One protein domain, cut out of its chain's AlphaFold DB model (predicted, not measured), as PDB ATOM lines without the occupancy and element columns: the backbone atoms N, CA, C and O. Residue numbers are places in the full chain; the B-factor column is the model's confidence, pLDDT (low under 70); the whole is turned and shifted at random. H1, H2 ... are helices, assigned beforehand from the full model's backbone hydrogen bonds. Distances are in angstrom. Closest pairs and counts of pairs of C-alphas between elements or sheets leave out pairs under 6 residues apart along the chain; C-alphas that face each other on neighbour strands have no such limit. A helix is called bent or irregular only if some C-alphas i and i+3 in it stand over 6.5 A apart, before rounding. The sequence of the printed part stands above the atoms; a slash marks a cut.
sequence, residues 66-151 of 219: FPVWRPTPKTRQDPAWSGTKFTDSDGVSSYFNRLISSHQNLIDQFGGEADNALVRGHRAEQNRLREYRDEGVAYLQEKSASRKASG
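Overview. This is residues 66 to 151 of the 219 residues of an uncharacterized protein of Mesorhizobium sp. YR577 (UniProt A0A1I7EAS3). A long helical hairpin, H2 and H3 side by side, makes the length of the domain, and H3 runs on past the beginning of H2. The first stretch, residues 66 to 79, forms an irregular loop that leads into the very short H1, and residues 75 to 80 stick out from the rest. The printed part has 86 residues with three named helices, H1, H2 and H3 in that order, and no named strand; the class is all helix. The whole is loose, with a radius of gyration of the C-alphas of 15.4 A, and a rod in outline, spanning 54 by 24 by 14 A.

Arrangement. After residues 66 to 79 comes H1, residues 80 to 83, which touches no helix and is apart from both H2, residues 89 to 109, and H3, residues 117 to 149. H2 and H3 form a helical hairpin and touch, with 34 pairs of C-alphas within 8 A. Their closest C-alphas, those of Ser 89 and Val 137, are 4.6 A apart. They run opposite ways at a shallow tilt of 11 degrees, and their centres are 11.5 A apart. In H2 and H3 every O i to N i+4 pair is within hydrogen-bond range; H1 is too short for such a pair, and its one O i to N i+3 pair is not within range.

Along the chain. H1 begins at C-alpha 80, at (216.658, 118.569, 108.910). It is neither bent nor irregular, but only just: C-alphas 80 and 83 are 6.2 A apart. H2 begins at C-alpha 89, at (216.713, 114.671, 89.515), and measures 30.3 A from first to last C-alpha. H3, the longest helix, measures 47.9 A and ends at C-alpha 149, at (207.505, 105.174, 77.896).

Size, cuts and confidence. The two C-alphas farthest apart, those of Ala 114 and Gly 151, are 54.4 A apart. The printed part has no cut. The link from H1 to H2 is tight, and that from H2 to H3 is short. The mean pLDDT of the printed part is 87.6; residues 74 to 80, residue 82 and residues 112 to 114 are under 70.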
ATOM      1  N   PHE A  66     203.216 111.936  88.951       90.69
ATOM      2  CA  PHE A  66     203.713 112.948  89.874       90.69
ATOM      3  C   PHE A  66     204.832 112.347  90.733       90.69
ATOM      4  O   PHE A  66     204.649 112.107  91.930       90.69
ATOM      5  N   PRO A  67     206.006 112.074  90.136       92.19
ATOM      6  CA  PRO A  67     207.103 111.472  90.869       92.19
ATOM      7  C   PRO A  67     207.562 112.403  91.987       92.19
ATOM      8  O   PRO A  67     207.941 113.552  91.764       92.19
ATOM      9  N   VAL A  68     207.540 111.883  93.210       94.25
ATOM     10  CA  VAL A  68     208.084 112.560  94.382       94.25
ATOM     11  C   VAL A  68     209.026 111.603  95.080       94.25
ATOM     12  O   VAL A  68     208.609 110.551  95.560       94.25
ATOM     13  N   TRP A  69     210.290 111.991  95.181       94.25
ATOM     14  CA  TRP A  69     211.257 111.291  96.009       94.25
ATOM     15  C   TRP A  69     211.459 112.030  97.328       94.25
ATOM     16  O   TRP A  69     211.504 113.266  97.381       94.25
ATOM     17  N   ARG A  70     211.571 111.261  98.410       91.00
ATOM     18  CA  ARG A  70     211.878 111.759  99.750       91.00
ATOM     19  C   ARG A  70     213.022 110.926 100.317       91.00
ATOM     20  O   ARG A  70     212.931 109.698 100.254       91.00
ATOM     21  N   PRO A  71     214.056 111.549 100.904       87.12
ATOM     22  CA  PRO A  71     215.100 110.804 101.588       87.12
ATOM     23  C   PRO A  71     214.475 110.020 102.740       87.12
ATOM     24  O   PRO A  71     213.911 110.611 103.661       87.12
ATOM     25  N   THR A  72     214.566 108.691 102.706       81.38
ATOM     26  CA  THR A  72     214.099 107.878 103.833       81.38
ATOM     27  C   THR A  72     215.143 107.942 104.948       81.38
ATOM     28  O   THR A  72     216.302 107.576 104.712       81.38
ATOM     29  N   PRO A  73     214.782 108.383 106.167       72.44
ATOM     30  CA  PRO A  73     215.723 108.388 107.272       72.44
ATOM     31  C   PRO A  73     216.250 106.973 107.540       72.44
ATOM     32  O   PRO A  73     215.473 106.079 107.873       72.44
ATOM     33  N   LYS A  74     217.561 106.751 107.417       69.50
ATOM     34  CA  LYS A  74     218.199 105.479 107.808       69.50
ATOM     35  C   LYS A  74     218.462 105.439 109.319       69.50
ATOM     36  O   LYS A  74     218.578 104.354 109.884       69.50
ATOM     37  N   THR A  75     218.521 106.591 110.003       67.25
ATOM     38  CA  THR A  75     218.641 106.646 111.471       67.25
ATOM     39  C   THR A  75     217.679 107.646 112.116       67.25
ATOM     40  O   THR A  75     217.283 108.636 111.513       67.25
ATOM     41  N   ARG A  76     217.310 107.415 113.389       59.25
ATOM     42  CA  ARG A  76     216.461 108.338 114.182       59.25
ATOM     43  C   ARG A  76     217.081 109.730 114.392       59.25
ATOM     44  O   ARG A  76     216.391 110.626 114.859       59.25
ATOM     45  N   GLN A  77     218.370 109.883 114.098       63.91
ATOM     46  CA  GLN A  77     219.127 111.129 114.215       63.91
ATOM     47  C   GLN A  77     219.308 111.834 112.864       63.91
ATOM     48  O   GLN A  77     220.145 112.728 112.760       63.91
ATOM     49  N   ASP A  78     218.561 111.438 111.828       61.72
ATOM     50  CA  ASP A  78     218.742 112.045 110.514       61.72
ATOM     51  C   ASP A  78     218.313 113.520 110.552       61.72
ATOM     52  O   ASP A  78     217.236 113.851 111.054       61.72
ATOM     53  N   PRO A  79     219.175 114.428 110.079       64.88
ATOM     54  CA  PRO A  79     219.036 115.867 110.278       64.88
ATOM     55  C   PRO A  79     217.902 116.470 109.434       64.88
ATOM     56  O   PRO A  79     217.202 115.784 108.689       64.88
ATOM     57  N   ALA A  80     217.742 117.795 109.525       63.62
ATOM     58  CA  ALA A  80     216.658 118.569 108.910       63.62
ATOM     59  C   ALA A  80     216.465 118.360 107.392       63.62
ATOM     60  O   ALA A  80     215.380 118.627 106.878       63.62
ATOM     61  N   TRP A  81     217.475 117.860 106.665       70.88
ATOM     62  CA  TRP A  81     217.331 117.538 105.242       70.88
ATOM     63  C   TRP A  81     216.418 116.330 104.973       70.88
ATOM     64  O   TRP A  81     215.885 116.211 103.874       70.88
ATOM     65  N   SER A  82     216.153 115.477 105.966       69.81
ATOM     66  CA  SER A  82     215.280 114.297 105.841       69.81
ATOM     67  C   SER A  82     213.798 114.612 105.576       69.81
ATOM     68  O   SER A  82     213.050 113.749 105.129       69.81
ATOM     69  N   GLY A  83     213.363 115.858 105.804       74.12
ATOM     70  CA  GLY A  83     212.006 116.323 105.487       74.12
ATOM     71  C   GLY A  83     211.837 116.882 104.070       74.12
ATOM     72  O   GLY A  83     210.749 117.338 103.719       74.12
ATOM     73  N   THR A  84     212.903 116.906 103.265       85.62
ATOM     74  CA  THR A  84     212.851 117.461 101.908       85.62
ATOM     75  C   THR A  84     212.177 116.509 100.924       85.62
ATOM     76  O   THR A  84     212.155 115.292 101.097       85.62
ATOM     77  N   LYS A  85     211.572 117.088  99.887       91.75
ATOM     78  CA  LYS A  85     210.887 116.370  98.815       91.75
ATOM     79  C   LYS A  85     211.354 116.931  97.483       91.75
ATOM     80  O   LYS A  85     211.497 118.146  97.354       91.75
ATOM     81  N   PHE A  86     211.566 116.047  96.522       94.00
ATOM     82  CA  PHE A  86     212.080 116.390  95.207       94.00
ATOM     83  C   PHE A  86     211.185 115.802  94.131       94.00
ATOM     84  O   PHE A  86     210.721 114.670  94.258       94.00
ATOM     85  N   THR A  87     210.952 116.588  93.089       94.06
ATOM     86  CA  THR A  87     210.126 116.224  91.932       94.06
ATOM     87  C   THR A  87     210.954 115.963  90.677       94.06
ATOM     88  O   THR A  87     210.437 115.426  89.705       94.06
ATOM     89  N   ASP A  88     212.237 116.322  90.693       93.62
ATOM     90  CA  ASP A  88     213.166 116.163  89.575       93.62
ATOM     91  C   ASP A  88     214.593 115.833  90.059       93.62
ATOM     92  O   ASP A  88     214.988 116.137  91.193       93.62
ATOM     93  N   SER A  89     215.360 115.152  89.202       95.44
ATOM     94  CA  SER A  89     216.713 114.671  89.515       95.44
ATOM     95  C   SER A  89     217.734 115.797  89.687       95.44
ATOM     96  O   SER A  89     218.718 115.638  90.418       95.44
ATOM     97  N   ASP A  90     217.512 116.937  89.038       96.00
ATOM     98  CA  ASP A  90     218.430 118.076  89.072       96.00
ATOM     99  C   ASP A  90     218.357 118.785  90.426       96.00
ATOM    100  O   ASP A  90     219.384 119.124  91.016       96.00
ATOM    101  N   GLY A  91     217.151 118.914  90.977       94.38
ATOM    102  CA  GLY A  91     216.877 119.404  92.318       94.38
ATOM    103  C   GLY A  91     217.518 118.528  93.390       94.38
ATOM    104  O   GLY A  91     218.168 119.065  94.291       94.38
ATOM    105  N   VAL A  92     217.423 117.194  93.265       95.56
ATOM    106  CA  VAL A  92     218.149 116.253  94.144       95.56
ATOM    107  C   VAL A  92     219.653 116.507  94.044       95.56
ATOM    108  O   VAL A  92     220.316 116.765  95.053       95.56
ATOM    109  N   SER A  93     220.195 116.487  92.824       96.50
ATOM    110  CA  SER A  93     221.629 116.655  92.573       96.50
ATOM    111  C   SER A  93     222.159 117.959  93.160       96.50
ATOM    112  O   SER A  93     223.127 117.954  93.921       96.50
ATOM    113  N   SER A  94     221.502 119.076  92.855       96.38
ATOM    114  CA  SER A  94     221.865 120.413  93.324       96.38
ATOM    115  C   SER A  94     221.831 120.510  94.850       96.38
ATOM    116  O   SER A  94     222.798 120.958  95.478       96.38
ATOM    117  N   TYR A  95     220.753 120.025  95.470       94.62
ATOM    118  CA  TYR A  95     220.576 120.105  96.913       94.62
ATOM    119  C   TYR A  95     221.642 119.310  97.674       94.62
ATOM    120  O   TYR A  95     222.293 119.859  98.570       94.62
ATOM    121  N   PHE A  96     221.860 118.045  97.306       94.69
ATOM    122  CA  PHE A  96     222.837 117.201  97.991       94.69
ATOM    123  C   PHE A  96     224.276 117.605  97.675       94.69
ATOM    124  O   PHE A  96     225.099 117.618  98.587       94.69
ATOM    125  N   ASN A  97     224.591 118.027  96.443       96.81
ATOM    126  CA  ASN A  97     225.928 118.535  96.121       96.81
ATOM    127  C   ASN A  97     226.274 119.776  96.952       96.81
ATOM    128  O   ASN A  97     227.398 119.889  97.434       96.81
ATOM    129  N   ARG A  98     225.309 120.667  97.215       95.75
ATOM    130  CA  ARG A  98     225.516 121.806  98.120       95.75
ATOM    131  C   ARG A  98     225.870 121.362  99.545       95.75
ATOM    132  O   ARG A  98     226.776 121.935 100.148       95.75
ATOM    133  N   LEU A  99     225.185 120.349 100.082       93.44
ATOM    134  CA  LEU A  99     225.490 119.806 101.413       93.44
ATOM    135  C   LEU A  99     226.861 119.115 101.445       93.44
ATOM    136  O   LEU A  99     227.653 119.368 102.351       93.44
ATOM    137  N   ILE A 100     227.175 118.308 100.429       95.19
ATOM    138  CA  ILE A 100     228.471 117.632 100.283       95.19
ATOM    139  C   ILE A 100     229.615 118.653 100.249       95.19
ATOM    140  O   ILE A 100     230.607 118.480 100.960       95.19
ATOM    141  N   SER A 101     229.460 119.737  99.481       95.56
ATOM    142  CA  SER A 101     230.436 120.829  99.412       95.56
ATOM    143  C   SER A 101     230.586 121.563 100.744       95.56
ATOM    144  O   SER A 101     231.700 121.894 101.133       95.56
ATOM    145  N   SER A 102     229.496 121.766 101.494       94.06
ATOM    146  CA  SER A 102     229.565 122.340 102.847       94.06
ATOM    147  C   SER A 102     230.429 121.482 103.781       94.06
ATOM    148  O   SER A 102     231.323 121.992 104.454       94.06
ATOM    149  N   HIS A 103     230.236 120.160 103.761       92.12
ATOM    150  CA  HIS A 103     231.080 119.239 104.519       92.12
ATOM    151  C   HIS A 103     232.530 119.208 104.027       92.12
ATOM    152  O   HIS A 103     233.432 119.055 104.847       92.12
ATOM    153  N   GLN A 104     232.764 119.386 102.722       93.50
ATOM    154  CA  GLN A 104     234.121 119.474 102.179       93.50
ATOM    155  C   GLN A 104     234.846 120.697 102.738       93.50
ATOM    156  O   GLN A 104     235.940 120.563 103.275       93.50
ATOM    157  N   ASN A 105     234.188 121.856 102.722       92.69
ATOM    158  CA  ASN A 105     234.748 123.088 103.270       92.69
ATOM    159  C   ASN A 105     235.096 122.950 104.762       92.69
ATOM    160  O   ASN A 105     236.111 123.480 105.203       92.69
ATOM    161  N   LEU A 106     234.283 122.227 105.543       90.00
ATOM    162  CA  LEU A 106     234.589 121.938 106.949       90.00
ATOM    163  C   LEU A 106     235.824 121.044 107.089       90.00
ATOM    164  O   LEU A 106     236.699 121.334 107.900       90.00
ATOM    165  N   ILE A 107     235.930 119.980 106.288       90.62
ATOM    166  CA  ILE A 107     237.112 119.101 106.276       90.62
ATOM    167  C   ILE A 107     238.380 119.905 105.964       90.62
ATOM    168  O   ILE A 107     239.390 119.747 106.655       90.62
ATOM    169  N   ASP A 108     238.312 120.790 104.973       89.69
ATOM    170  CA  ASP A 108     239.442 121.622 104.558       89.69
ATOM    171  C   ASP A 108     239.850 122.602 105.677       89.69
ATOM    172  O   ASP A 108     241.039 122.760 105.957       89.69
ATOM    173  N   GLN A 109     238.883 123.184 106.402       86.94
ATOM    174  CA  GLN A 109     239.137 124.045 107.570       86.94
ATOM    175  C   GLN A 109     239.815 123.310 108.738       86.94
ATOM    176  O   GLN A 109     240.593 123.919 109.473       86.94
ATOM    177  N   PHE A 110     239.561 122.009 108.905       83.25
ATOM    178  CA  PHE A 110     240.218 121.172 109.918       83.25
ATOM    179  C   PHE A 110     241.560 120.580 109.457       83.25
ATOM    180  O   PHE A 110     242.119 119.718 110.138       83.25
ATOM    181  N   GLY A 111     242.096 121.045 108.326       75.25
ATOM    182  CA  GLY A 111     243.423 120.678 107.843       75.25
ATOM    183  C   GLY A 111     243.468 119.452 106.934       75.25
ATOM    184  O   GLY A 111     244.567 118.953 106.730       75.25
ATOM    185  N   GLY A 112     242.328 118.976 106.402       66.56
ATOM    186  CA  GLY A 112     242.189 118.039 105.265       66.56
ATOM    187  C   GLY A 112     242.743 116.612 105.438       66.56
ATOM    188  O   GLY A 112     242.031 115.628 105.212       66.56
ATOM    189  N   GLU A 113     244.003 116.507 105.852       66.12
ATOM    190  CA  GLU A 113     244.811 115.307 106.103       66.12
ATOM    191  C   GLU A 113     244.817 114.887 107.581       66.12
ATOM    192  O   GLU A 113     245.253 113.786 107.915       66.12
ATOM    193  N   ALA A 114     244.316 115.740 108.479       64.50
ATOM    194  CA  ALA A 114     244.219 115.421 109.896       64.50
ATOM    195  C   ALA A 114     243.204 114.287 110.129       64.50
ATOM    196  O   ALA A 114     241.994 114.487 110.017       64.50
ATOM    197  N   ASP A 115     243.679 113.098 110.509       70.12
ATOM    198  CA  ASP A 115     242.830 111.946 110.843       70.12
ATOM    199  C   ASP A 115     242.258 112.052 112.270       70.12
ATOM    200  O   ASP A 115     242.461 111.210 113.153       70.12
ATOM    201  N   ASN A 116     241.550 113.149 112.523       82.56
ATOM    202  CA  ASN A 116     240.813 113.349 113.759       82.56
ATOM    203  C   ASN A 116     239.357 112.870 113.609       82.56
ATOM    204  O   ASN A 116     238.820 112.718 112.508       82.56
ATOM    205  N   ALA A 117     238.705 112.610 114.744       85.31
ATOM    206  CA  ALA A 117     237.349 112.065 114.767       85.31
ATOM    207  C   ALA A 117     236.319 112.955 114.039       85.31
ATOM    208  O   ALA A 117     235.369 112.426 113.465       85.31
ATOM    209  N   LEU A 118     236.523 114.278 114.013       84.88
ATOM    210  CA  LEU A 118     235.630 115.229 113.344       84.88
ATOM    211  C   LEU A 118     235.733 115.124 111.818       84.88
ATOM    212  O   LEU A 118     234.711 115.017 111.140       84.88
ATOM    213  N   VAL A 119     236.952 115.069 111.274       89.06
ATOM    214  CA  VAL A 119     237.189 114.881 109.831       89.06
ATOM    215  C   VAL A 119     236.621 113.542 109.360       89.06
ATOM    216  O   VAL A 119     235.940 113.494 108.333       89.06
ATOM    217  N   ARG A 120     236.812 112.460 110.131       88.94
ATOM    218  CA  ARG A 120     236.192 111.157 109.825       88.94
ATOM    219  C   ARG A 120     234.666 111.228 109.816       88.94
ATOM    220  O   ARG A 120     234.048 110.690 108.899       88.94
ATOM    221  N   GLY A 121     234.065 111.916 110.790       90.25
ATOM    222  CA  GLY A 121     232.617 112.118 110.858       90.25
ATOM    223  C   GLY A 121     232.064 112.849 109.631       90.25
ATOM    224  O   GLY A 121     231.106 112.384 109.019       90.25
ATOM    225  N   HIS A 122     232.703 113.941 109.207       91.06
ATOM    226  CA  HIS A 122     232.283 114.676 108.009       91.06
ATOM    227  C   HIS A 122     232.472 113.882 106.710       91.06
ATOM    228  O   HIS A 122     231.612 113.955 105.836       91.06
ATOM    229  N   ARG A 123     233.539 113.080 106.581       91.06
ATOM    230  CA  ARG A 123     233.726 112.179 105.427       91.06
ATOM    231  C   ARG A 123     232.649 111.092 105.370       91.06
ATOM    232  O   ARG A 123     232.130 110.802 104.294       91.06
ATOM    233  N   ALA A 124     232.294 110.512 106.518       89.88
ATOM    234  CA  ALA A 124     231.206 109.541 106.608       89.88
ATOM    235  C   ALA A 124     229.863 110.167 106.199       89.88
ATOM    236  O   ALA A 124     229.134 109.582 105.397       89.88
ATOM    237  N   GLU A 125     229.576 111.385 106.666       89.50
ATOM    238  CA  GLU A 125     228.358 112.105 106.283       89.50
ATOM    239  C   GLU A 125     228.344 112.468 104.790       89.50
ATOM    240  O   GLU A 125     227.328 112.279 104.130       89.50
ATOM    241  N   GLN A 126     229.469 112.892 104.201       92.50
ATOM    242  CA  GLN A 126     229.551 113.105 102.749       92.50
ATOM    243  C   GLN A 126     229.204 111.847 101.953       92.50
ATOM    244  O   GLN A 126     228.483 111.937 100.960       92.50
ATOM    245  N   ASN A 127     229.719 110.683 102.355       91.88
ATOM    246  CA  ASN A 127     229.403 109.424 101.681       91.88
ATOM    247  C   ASN A 127     227.911 109.106 101.785       91.88
ATOM    248  O   ASN A 127     227.284 108.791 100.779       91.88
ATOM    249  N   ARG A 128     227.321 109.300 102.966       90.31
ATOM    250  CA  ARG A 128     225.884 109.131 103.172       90.31
ATOM    251  C   ARG A 128     225.054 110.076 102.295       90.31
ATOM    252  O   ARG A 128     224.094 109.645 101.666       90.31
ATOM    253  N   LEU A 129     225.436 111.350 102.208       91.94
ATOM    254  CA  LEU A 129     224.780 112.334 101.341       91.94
ATOM    255  C   LEU A 129     224.899 111.969  99.852       91.94
ATOM    256  O   LEU A 129     223.956 112.205  99.101       91.94
ATOM    257  N   ARG A 130     226.027 111.378  99.422       94.88
ATOM    258  CA  ARG A 130     226.196 110.856  98.053       94.88
ATOM    259  C   ARG A 130     225.256 109.686  97.782       94.88
ATOM    260  O   ARG A 130     224.600 109.698  96.751       94.88
ATOM    261  N   GLU A 131     225.127 108.740  98.712       92.75
ATOM    262  CA  GLU A 131     224.174 107.630  98.575       92.75
ATOM    263  C   GLU A 131     222.738 108.134  98.388       92.75
ATOM    264  O   GLU A 131     222.055 107.698  97.468       92.75
ATOM    265  N   TYR A 132     222.293 109.086  99.216       91.88
ATOM    266  CA  TYR A 132     220.953 109.669  99.086       91.88
ATOM    267  C   TYR A 132     220.755 110.415  97.770       91.88
ATOM    268  O   TYR A 132     219.699 110.300  97.151       91.88
ATOM    269  N   ARG A 133     221.765 111.176  97.334       94.44
ATOM    270  CA  ARG A 133     221.738 111.844  96.033       94.44
ATOM    271  C   ARG A 133     221.545 110.827  94.914       94.44
ATOM    272  O   ARG A 133     220.660 111.009  94.086       94.44
ATOM    273  N   ASP A 134     222.370 109.787  94.894       96.19
ATOM    274  CA  ASP A 134     222.397 108.810  93.809       96.19
ATOM    275  C   ASP A 134     221.101 107.977  93.791       96.19
ATOM    276  O   ASP A 134     220.536 107.759  92.722       96.19
ATOM    277  N   GLU A 135     220.567 107.608  94.962       94.75
ATOM    278  CA  GLU A 135     219.258 106.956  95.109       94.75
ATOM    279  C   GLU A 135     218.119 107.830  94.564       94.75
ATOM    280  O   GLU A 135     217.311 107.371  93.754       94.75
ATOM    281  N   GLY A 136     218.060 109.102  94.972       95.00
ATOM    282  CA  GLY A 136     217.005 110.016  94.538       95.00
ATOM    283  C   GLY A 136     217.074 110.353  93.052       95.00
ATOM    284  O   GLY A 136     216.040 110.409  92.384       95.00
ATOM    285  N   VAL A 137     218.283 110.529  92.510       97.31
ATOM    286  CA  VAL A 137     218.500 110.726  91.071       97.31
ATOM    287  C   VAL A 137     218.044 109.497  90.294       97.31
ATOM    288  O   VAL A 137     217.270 109.649  89.351       97.31
ATOM    289  N   ALA A 138     218.466 108.297  90.704       97.00
ATOM    290  CA  ALA A 138     218.086 107.057  90.035       97.00
ATOM    291  C   ALA A 138     216.564 106.850  90.047       97.00
ATOM    292  O   ALA A 138     215.978 106.609  88.993       97.00
ATOM    293  N   TYR A 139     215.916 107.036  91.201       95.88
ATOM    294  CA  TYR A 139     214.461 106.932  91.326       95.88
ATOM    295  C   TYR A 139     213.734 107.901  90.384       95.88
ATOM    296  O   TYR A 139     212.858 107.495  89.621       95.88
ATOM    297  N   LEU A 140     214.090 109.191  90.401       96.50
ATOM    298  CA  LEU A 140     213.387 110.197  89.595       96.50
ATOM    299  C   LEU A 140     213.656 110.026  88.095       96.50
ATOM    300  O   LEU A 140     212.762 110.270  87.285       96.50
ATOM    301  N   GLN A 141     214.844 109.549  87.714       95.75
ATOM    302  CA  GLN A 141     215.148 109.189  86.329       95.75
ATOM    303  C   GLN A 141     214.353 107.966  85.865       95.75
ATOM    304  O   GLN A 141     213.804 107.990  84.765       95.75
ATOM    305  N   GLU A 142     214.228 106.930  86.696       95.31
ATOM    306  CA  GLU A 142     213.408 105.750  86.402       95.31
ATOM    307  C   GLU A 142     211.932 106.127  86.206       95.31
ATOM    308  O   GLU A 142     211.300 105.703  85.234       95.31
ATOM    309  N   LYS A 143     211.377 106.970  87.088       93.75
ATOM    310  CA  LYS A 143     209.988 107.438  86.960       93.75
ATOM    311  C   LYS A 143     209.788 108.333  85.742       93.75
ATOM    312  O   LYS A 143     208.806 108.155  85.027       93.75
ATOM    313  N   SER A 144     210.734 109.225  85.451       91.12
ATOM    314  CA  SER A 144     210.717 110.040  84.229       91.12
ATOM    315  C   SER A 144     210.755 109.173  82.965       91.12
ATOM    316  O   SER A 144     209.956 109.368  82.047       91.12
ATOM    317  N   ALA A 145     211.604 108.142  82.940       92.06
ATOM    318  CA  ALA A 145     211.654 107.178  81.845       92.06
ATOM    319  C   ALA A 145     210.346 106.381  81.716       92.06
ATOM    320  O   ALA A 145     209.854 106.201  80.604       92.06
ATOM    321  N   SER A 146     209.749 105.963  82.837       92.81
ATOM    322  CA  SER A 146     208.451 105.272  82.865       92.81
ATOM    323  C   SER A 146     207.330 106.155  82.316       92.81
ATOM    324  O   SER A 146     206.533 105.708  81.494       92.81
ATOM    325  N   ARG A 147     207.306 107.436  82.704       89.81
ATOM    326  CA  ARG A 147     206.355 108.418  82.175       89.81
ATOM    327  C   ARG A 147     206.559 108.629  80.679       89.81
ATOM    328  O   ARG A 147     205.587 108.618  79.935       89.81
ATOM    329  N   LYS A 148     207.801 108.751  80.212       90.06
ATOM    330  CA  LYS A 148     208.098 108.867  78.780       90.06
ATOM    331  C   LYS A 148     207.669 107.624  77.993       90.06
ATOM    332  O   LYS A 148     207.104 107.750  76.920       90.06
ATOM    333  N   ALA A 149     207.893 106.430  78.536       91.62
ATOM    334  CA  ALA A 149     207.505 105.174  77.896       91.62
ATOM    335  C   ALA A 149     205.984 104.930  77.874       91.62
ATOM    336  O   ALA A 149     205.526 104.053  77.148       91.62
ATOM    337  N   SER A 150     205.203 105.683  78.657       91.19
ATOM    338  CA  SER A 150     203.750 105.504  78.751       91.19
ATOM    339  C   SER A 150     202.966 105.949  77.511       91.19
ATOM    340  O   SER A 150     201.788 105.622  77.401       91.19
ATOM    341  N   GLY A 151     203.586 106.691  76.590       91.69
ATOM    342  CA  GLY A 151     202.892 107.280  75.442       91.69
ATOM    343  C   GLY A 151     202.075 108.533  75.784       91.69
ATOM    344  O   GLY A 151     201.335 109.027  74.938       91.69
TER     345      GLY A 151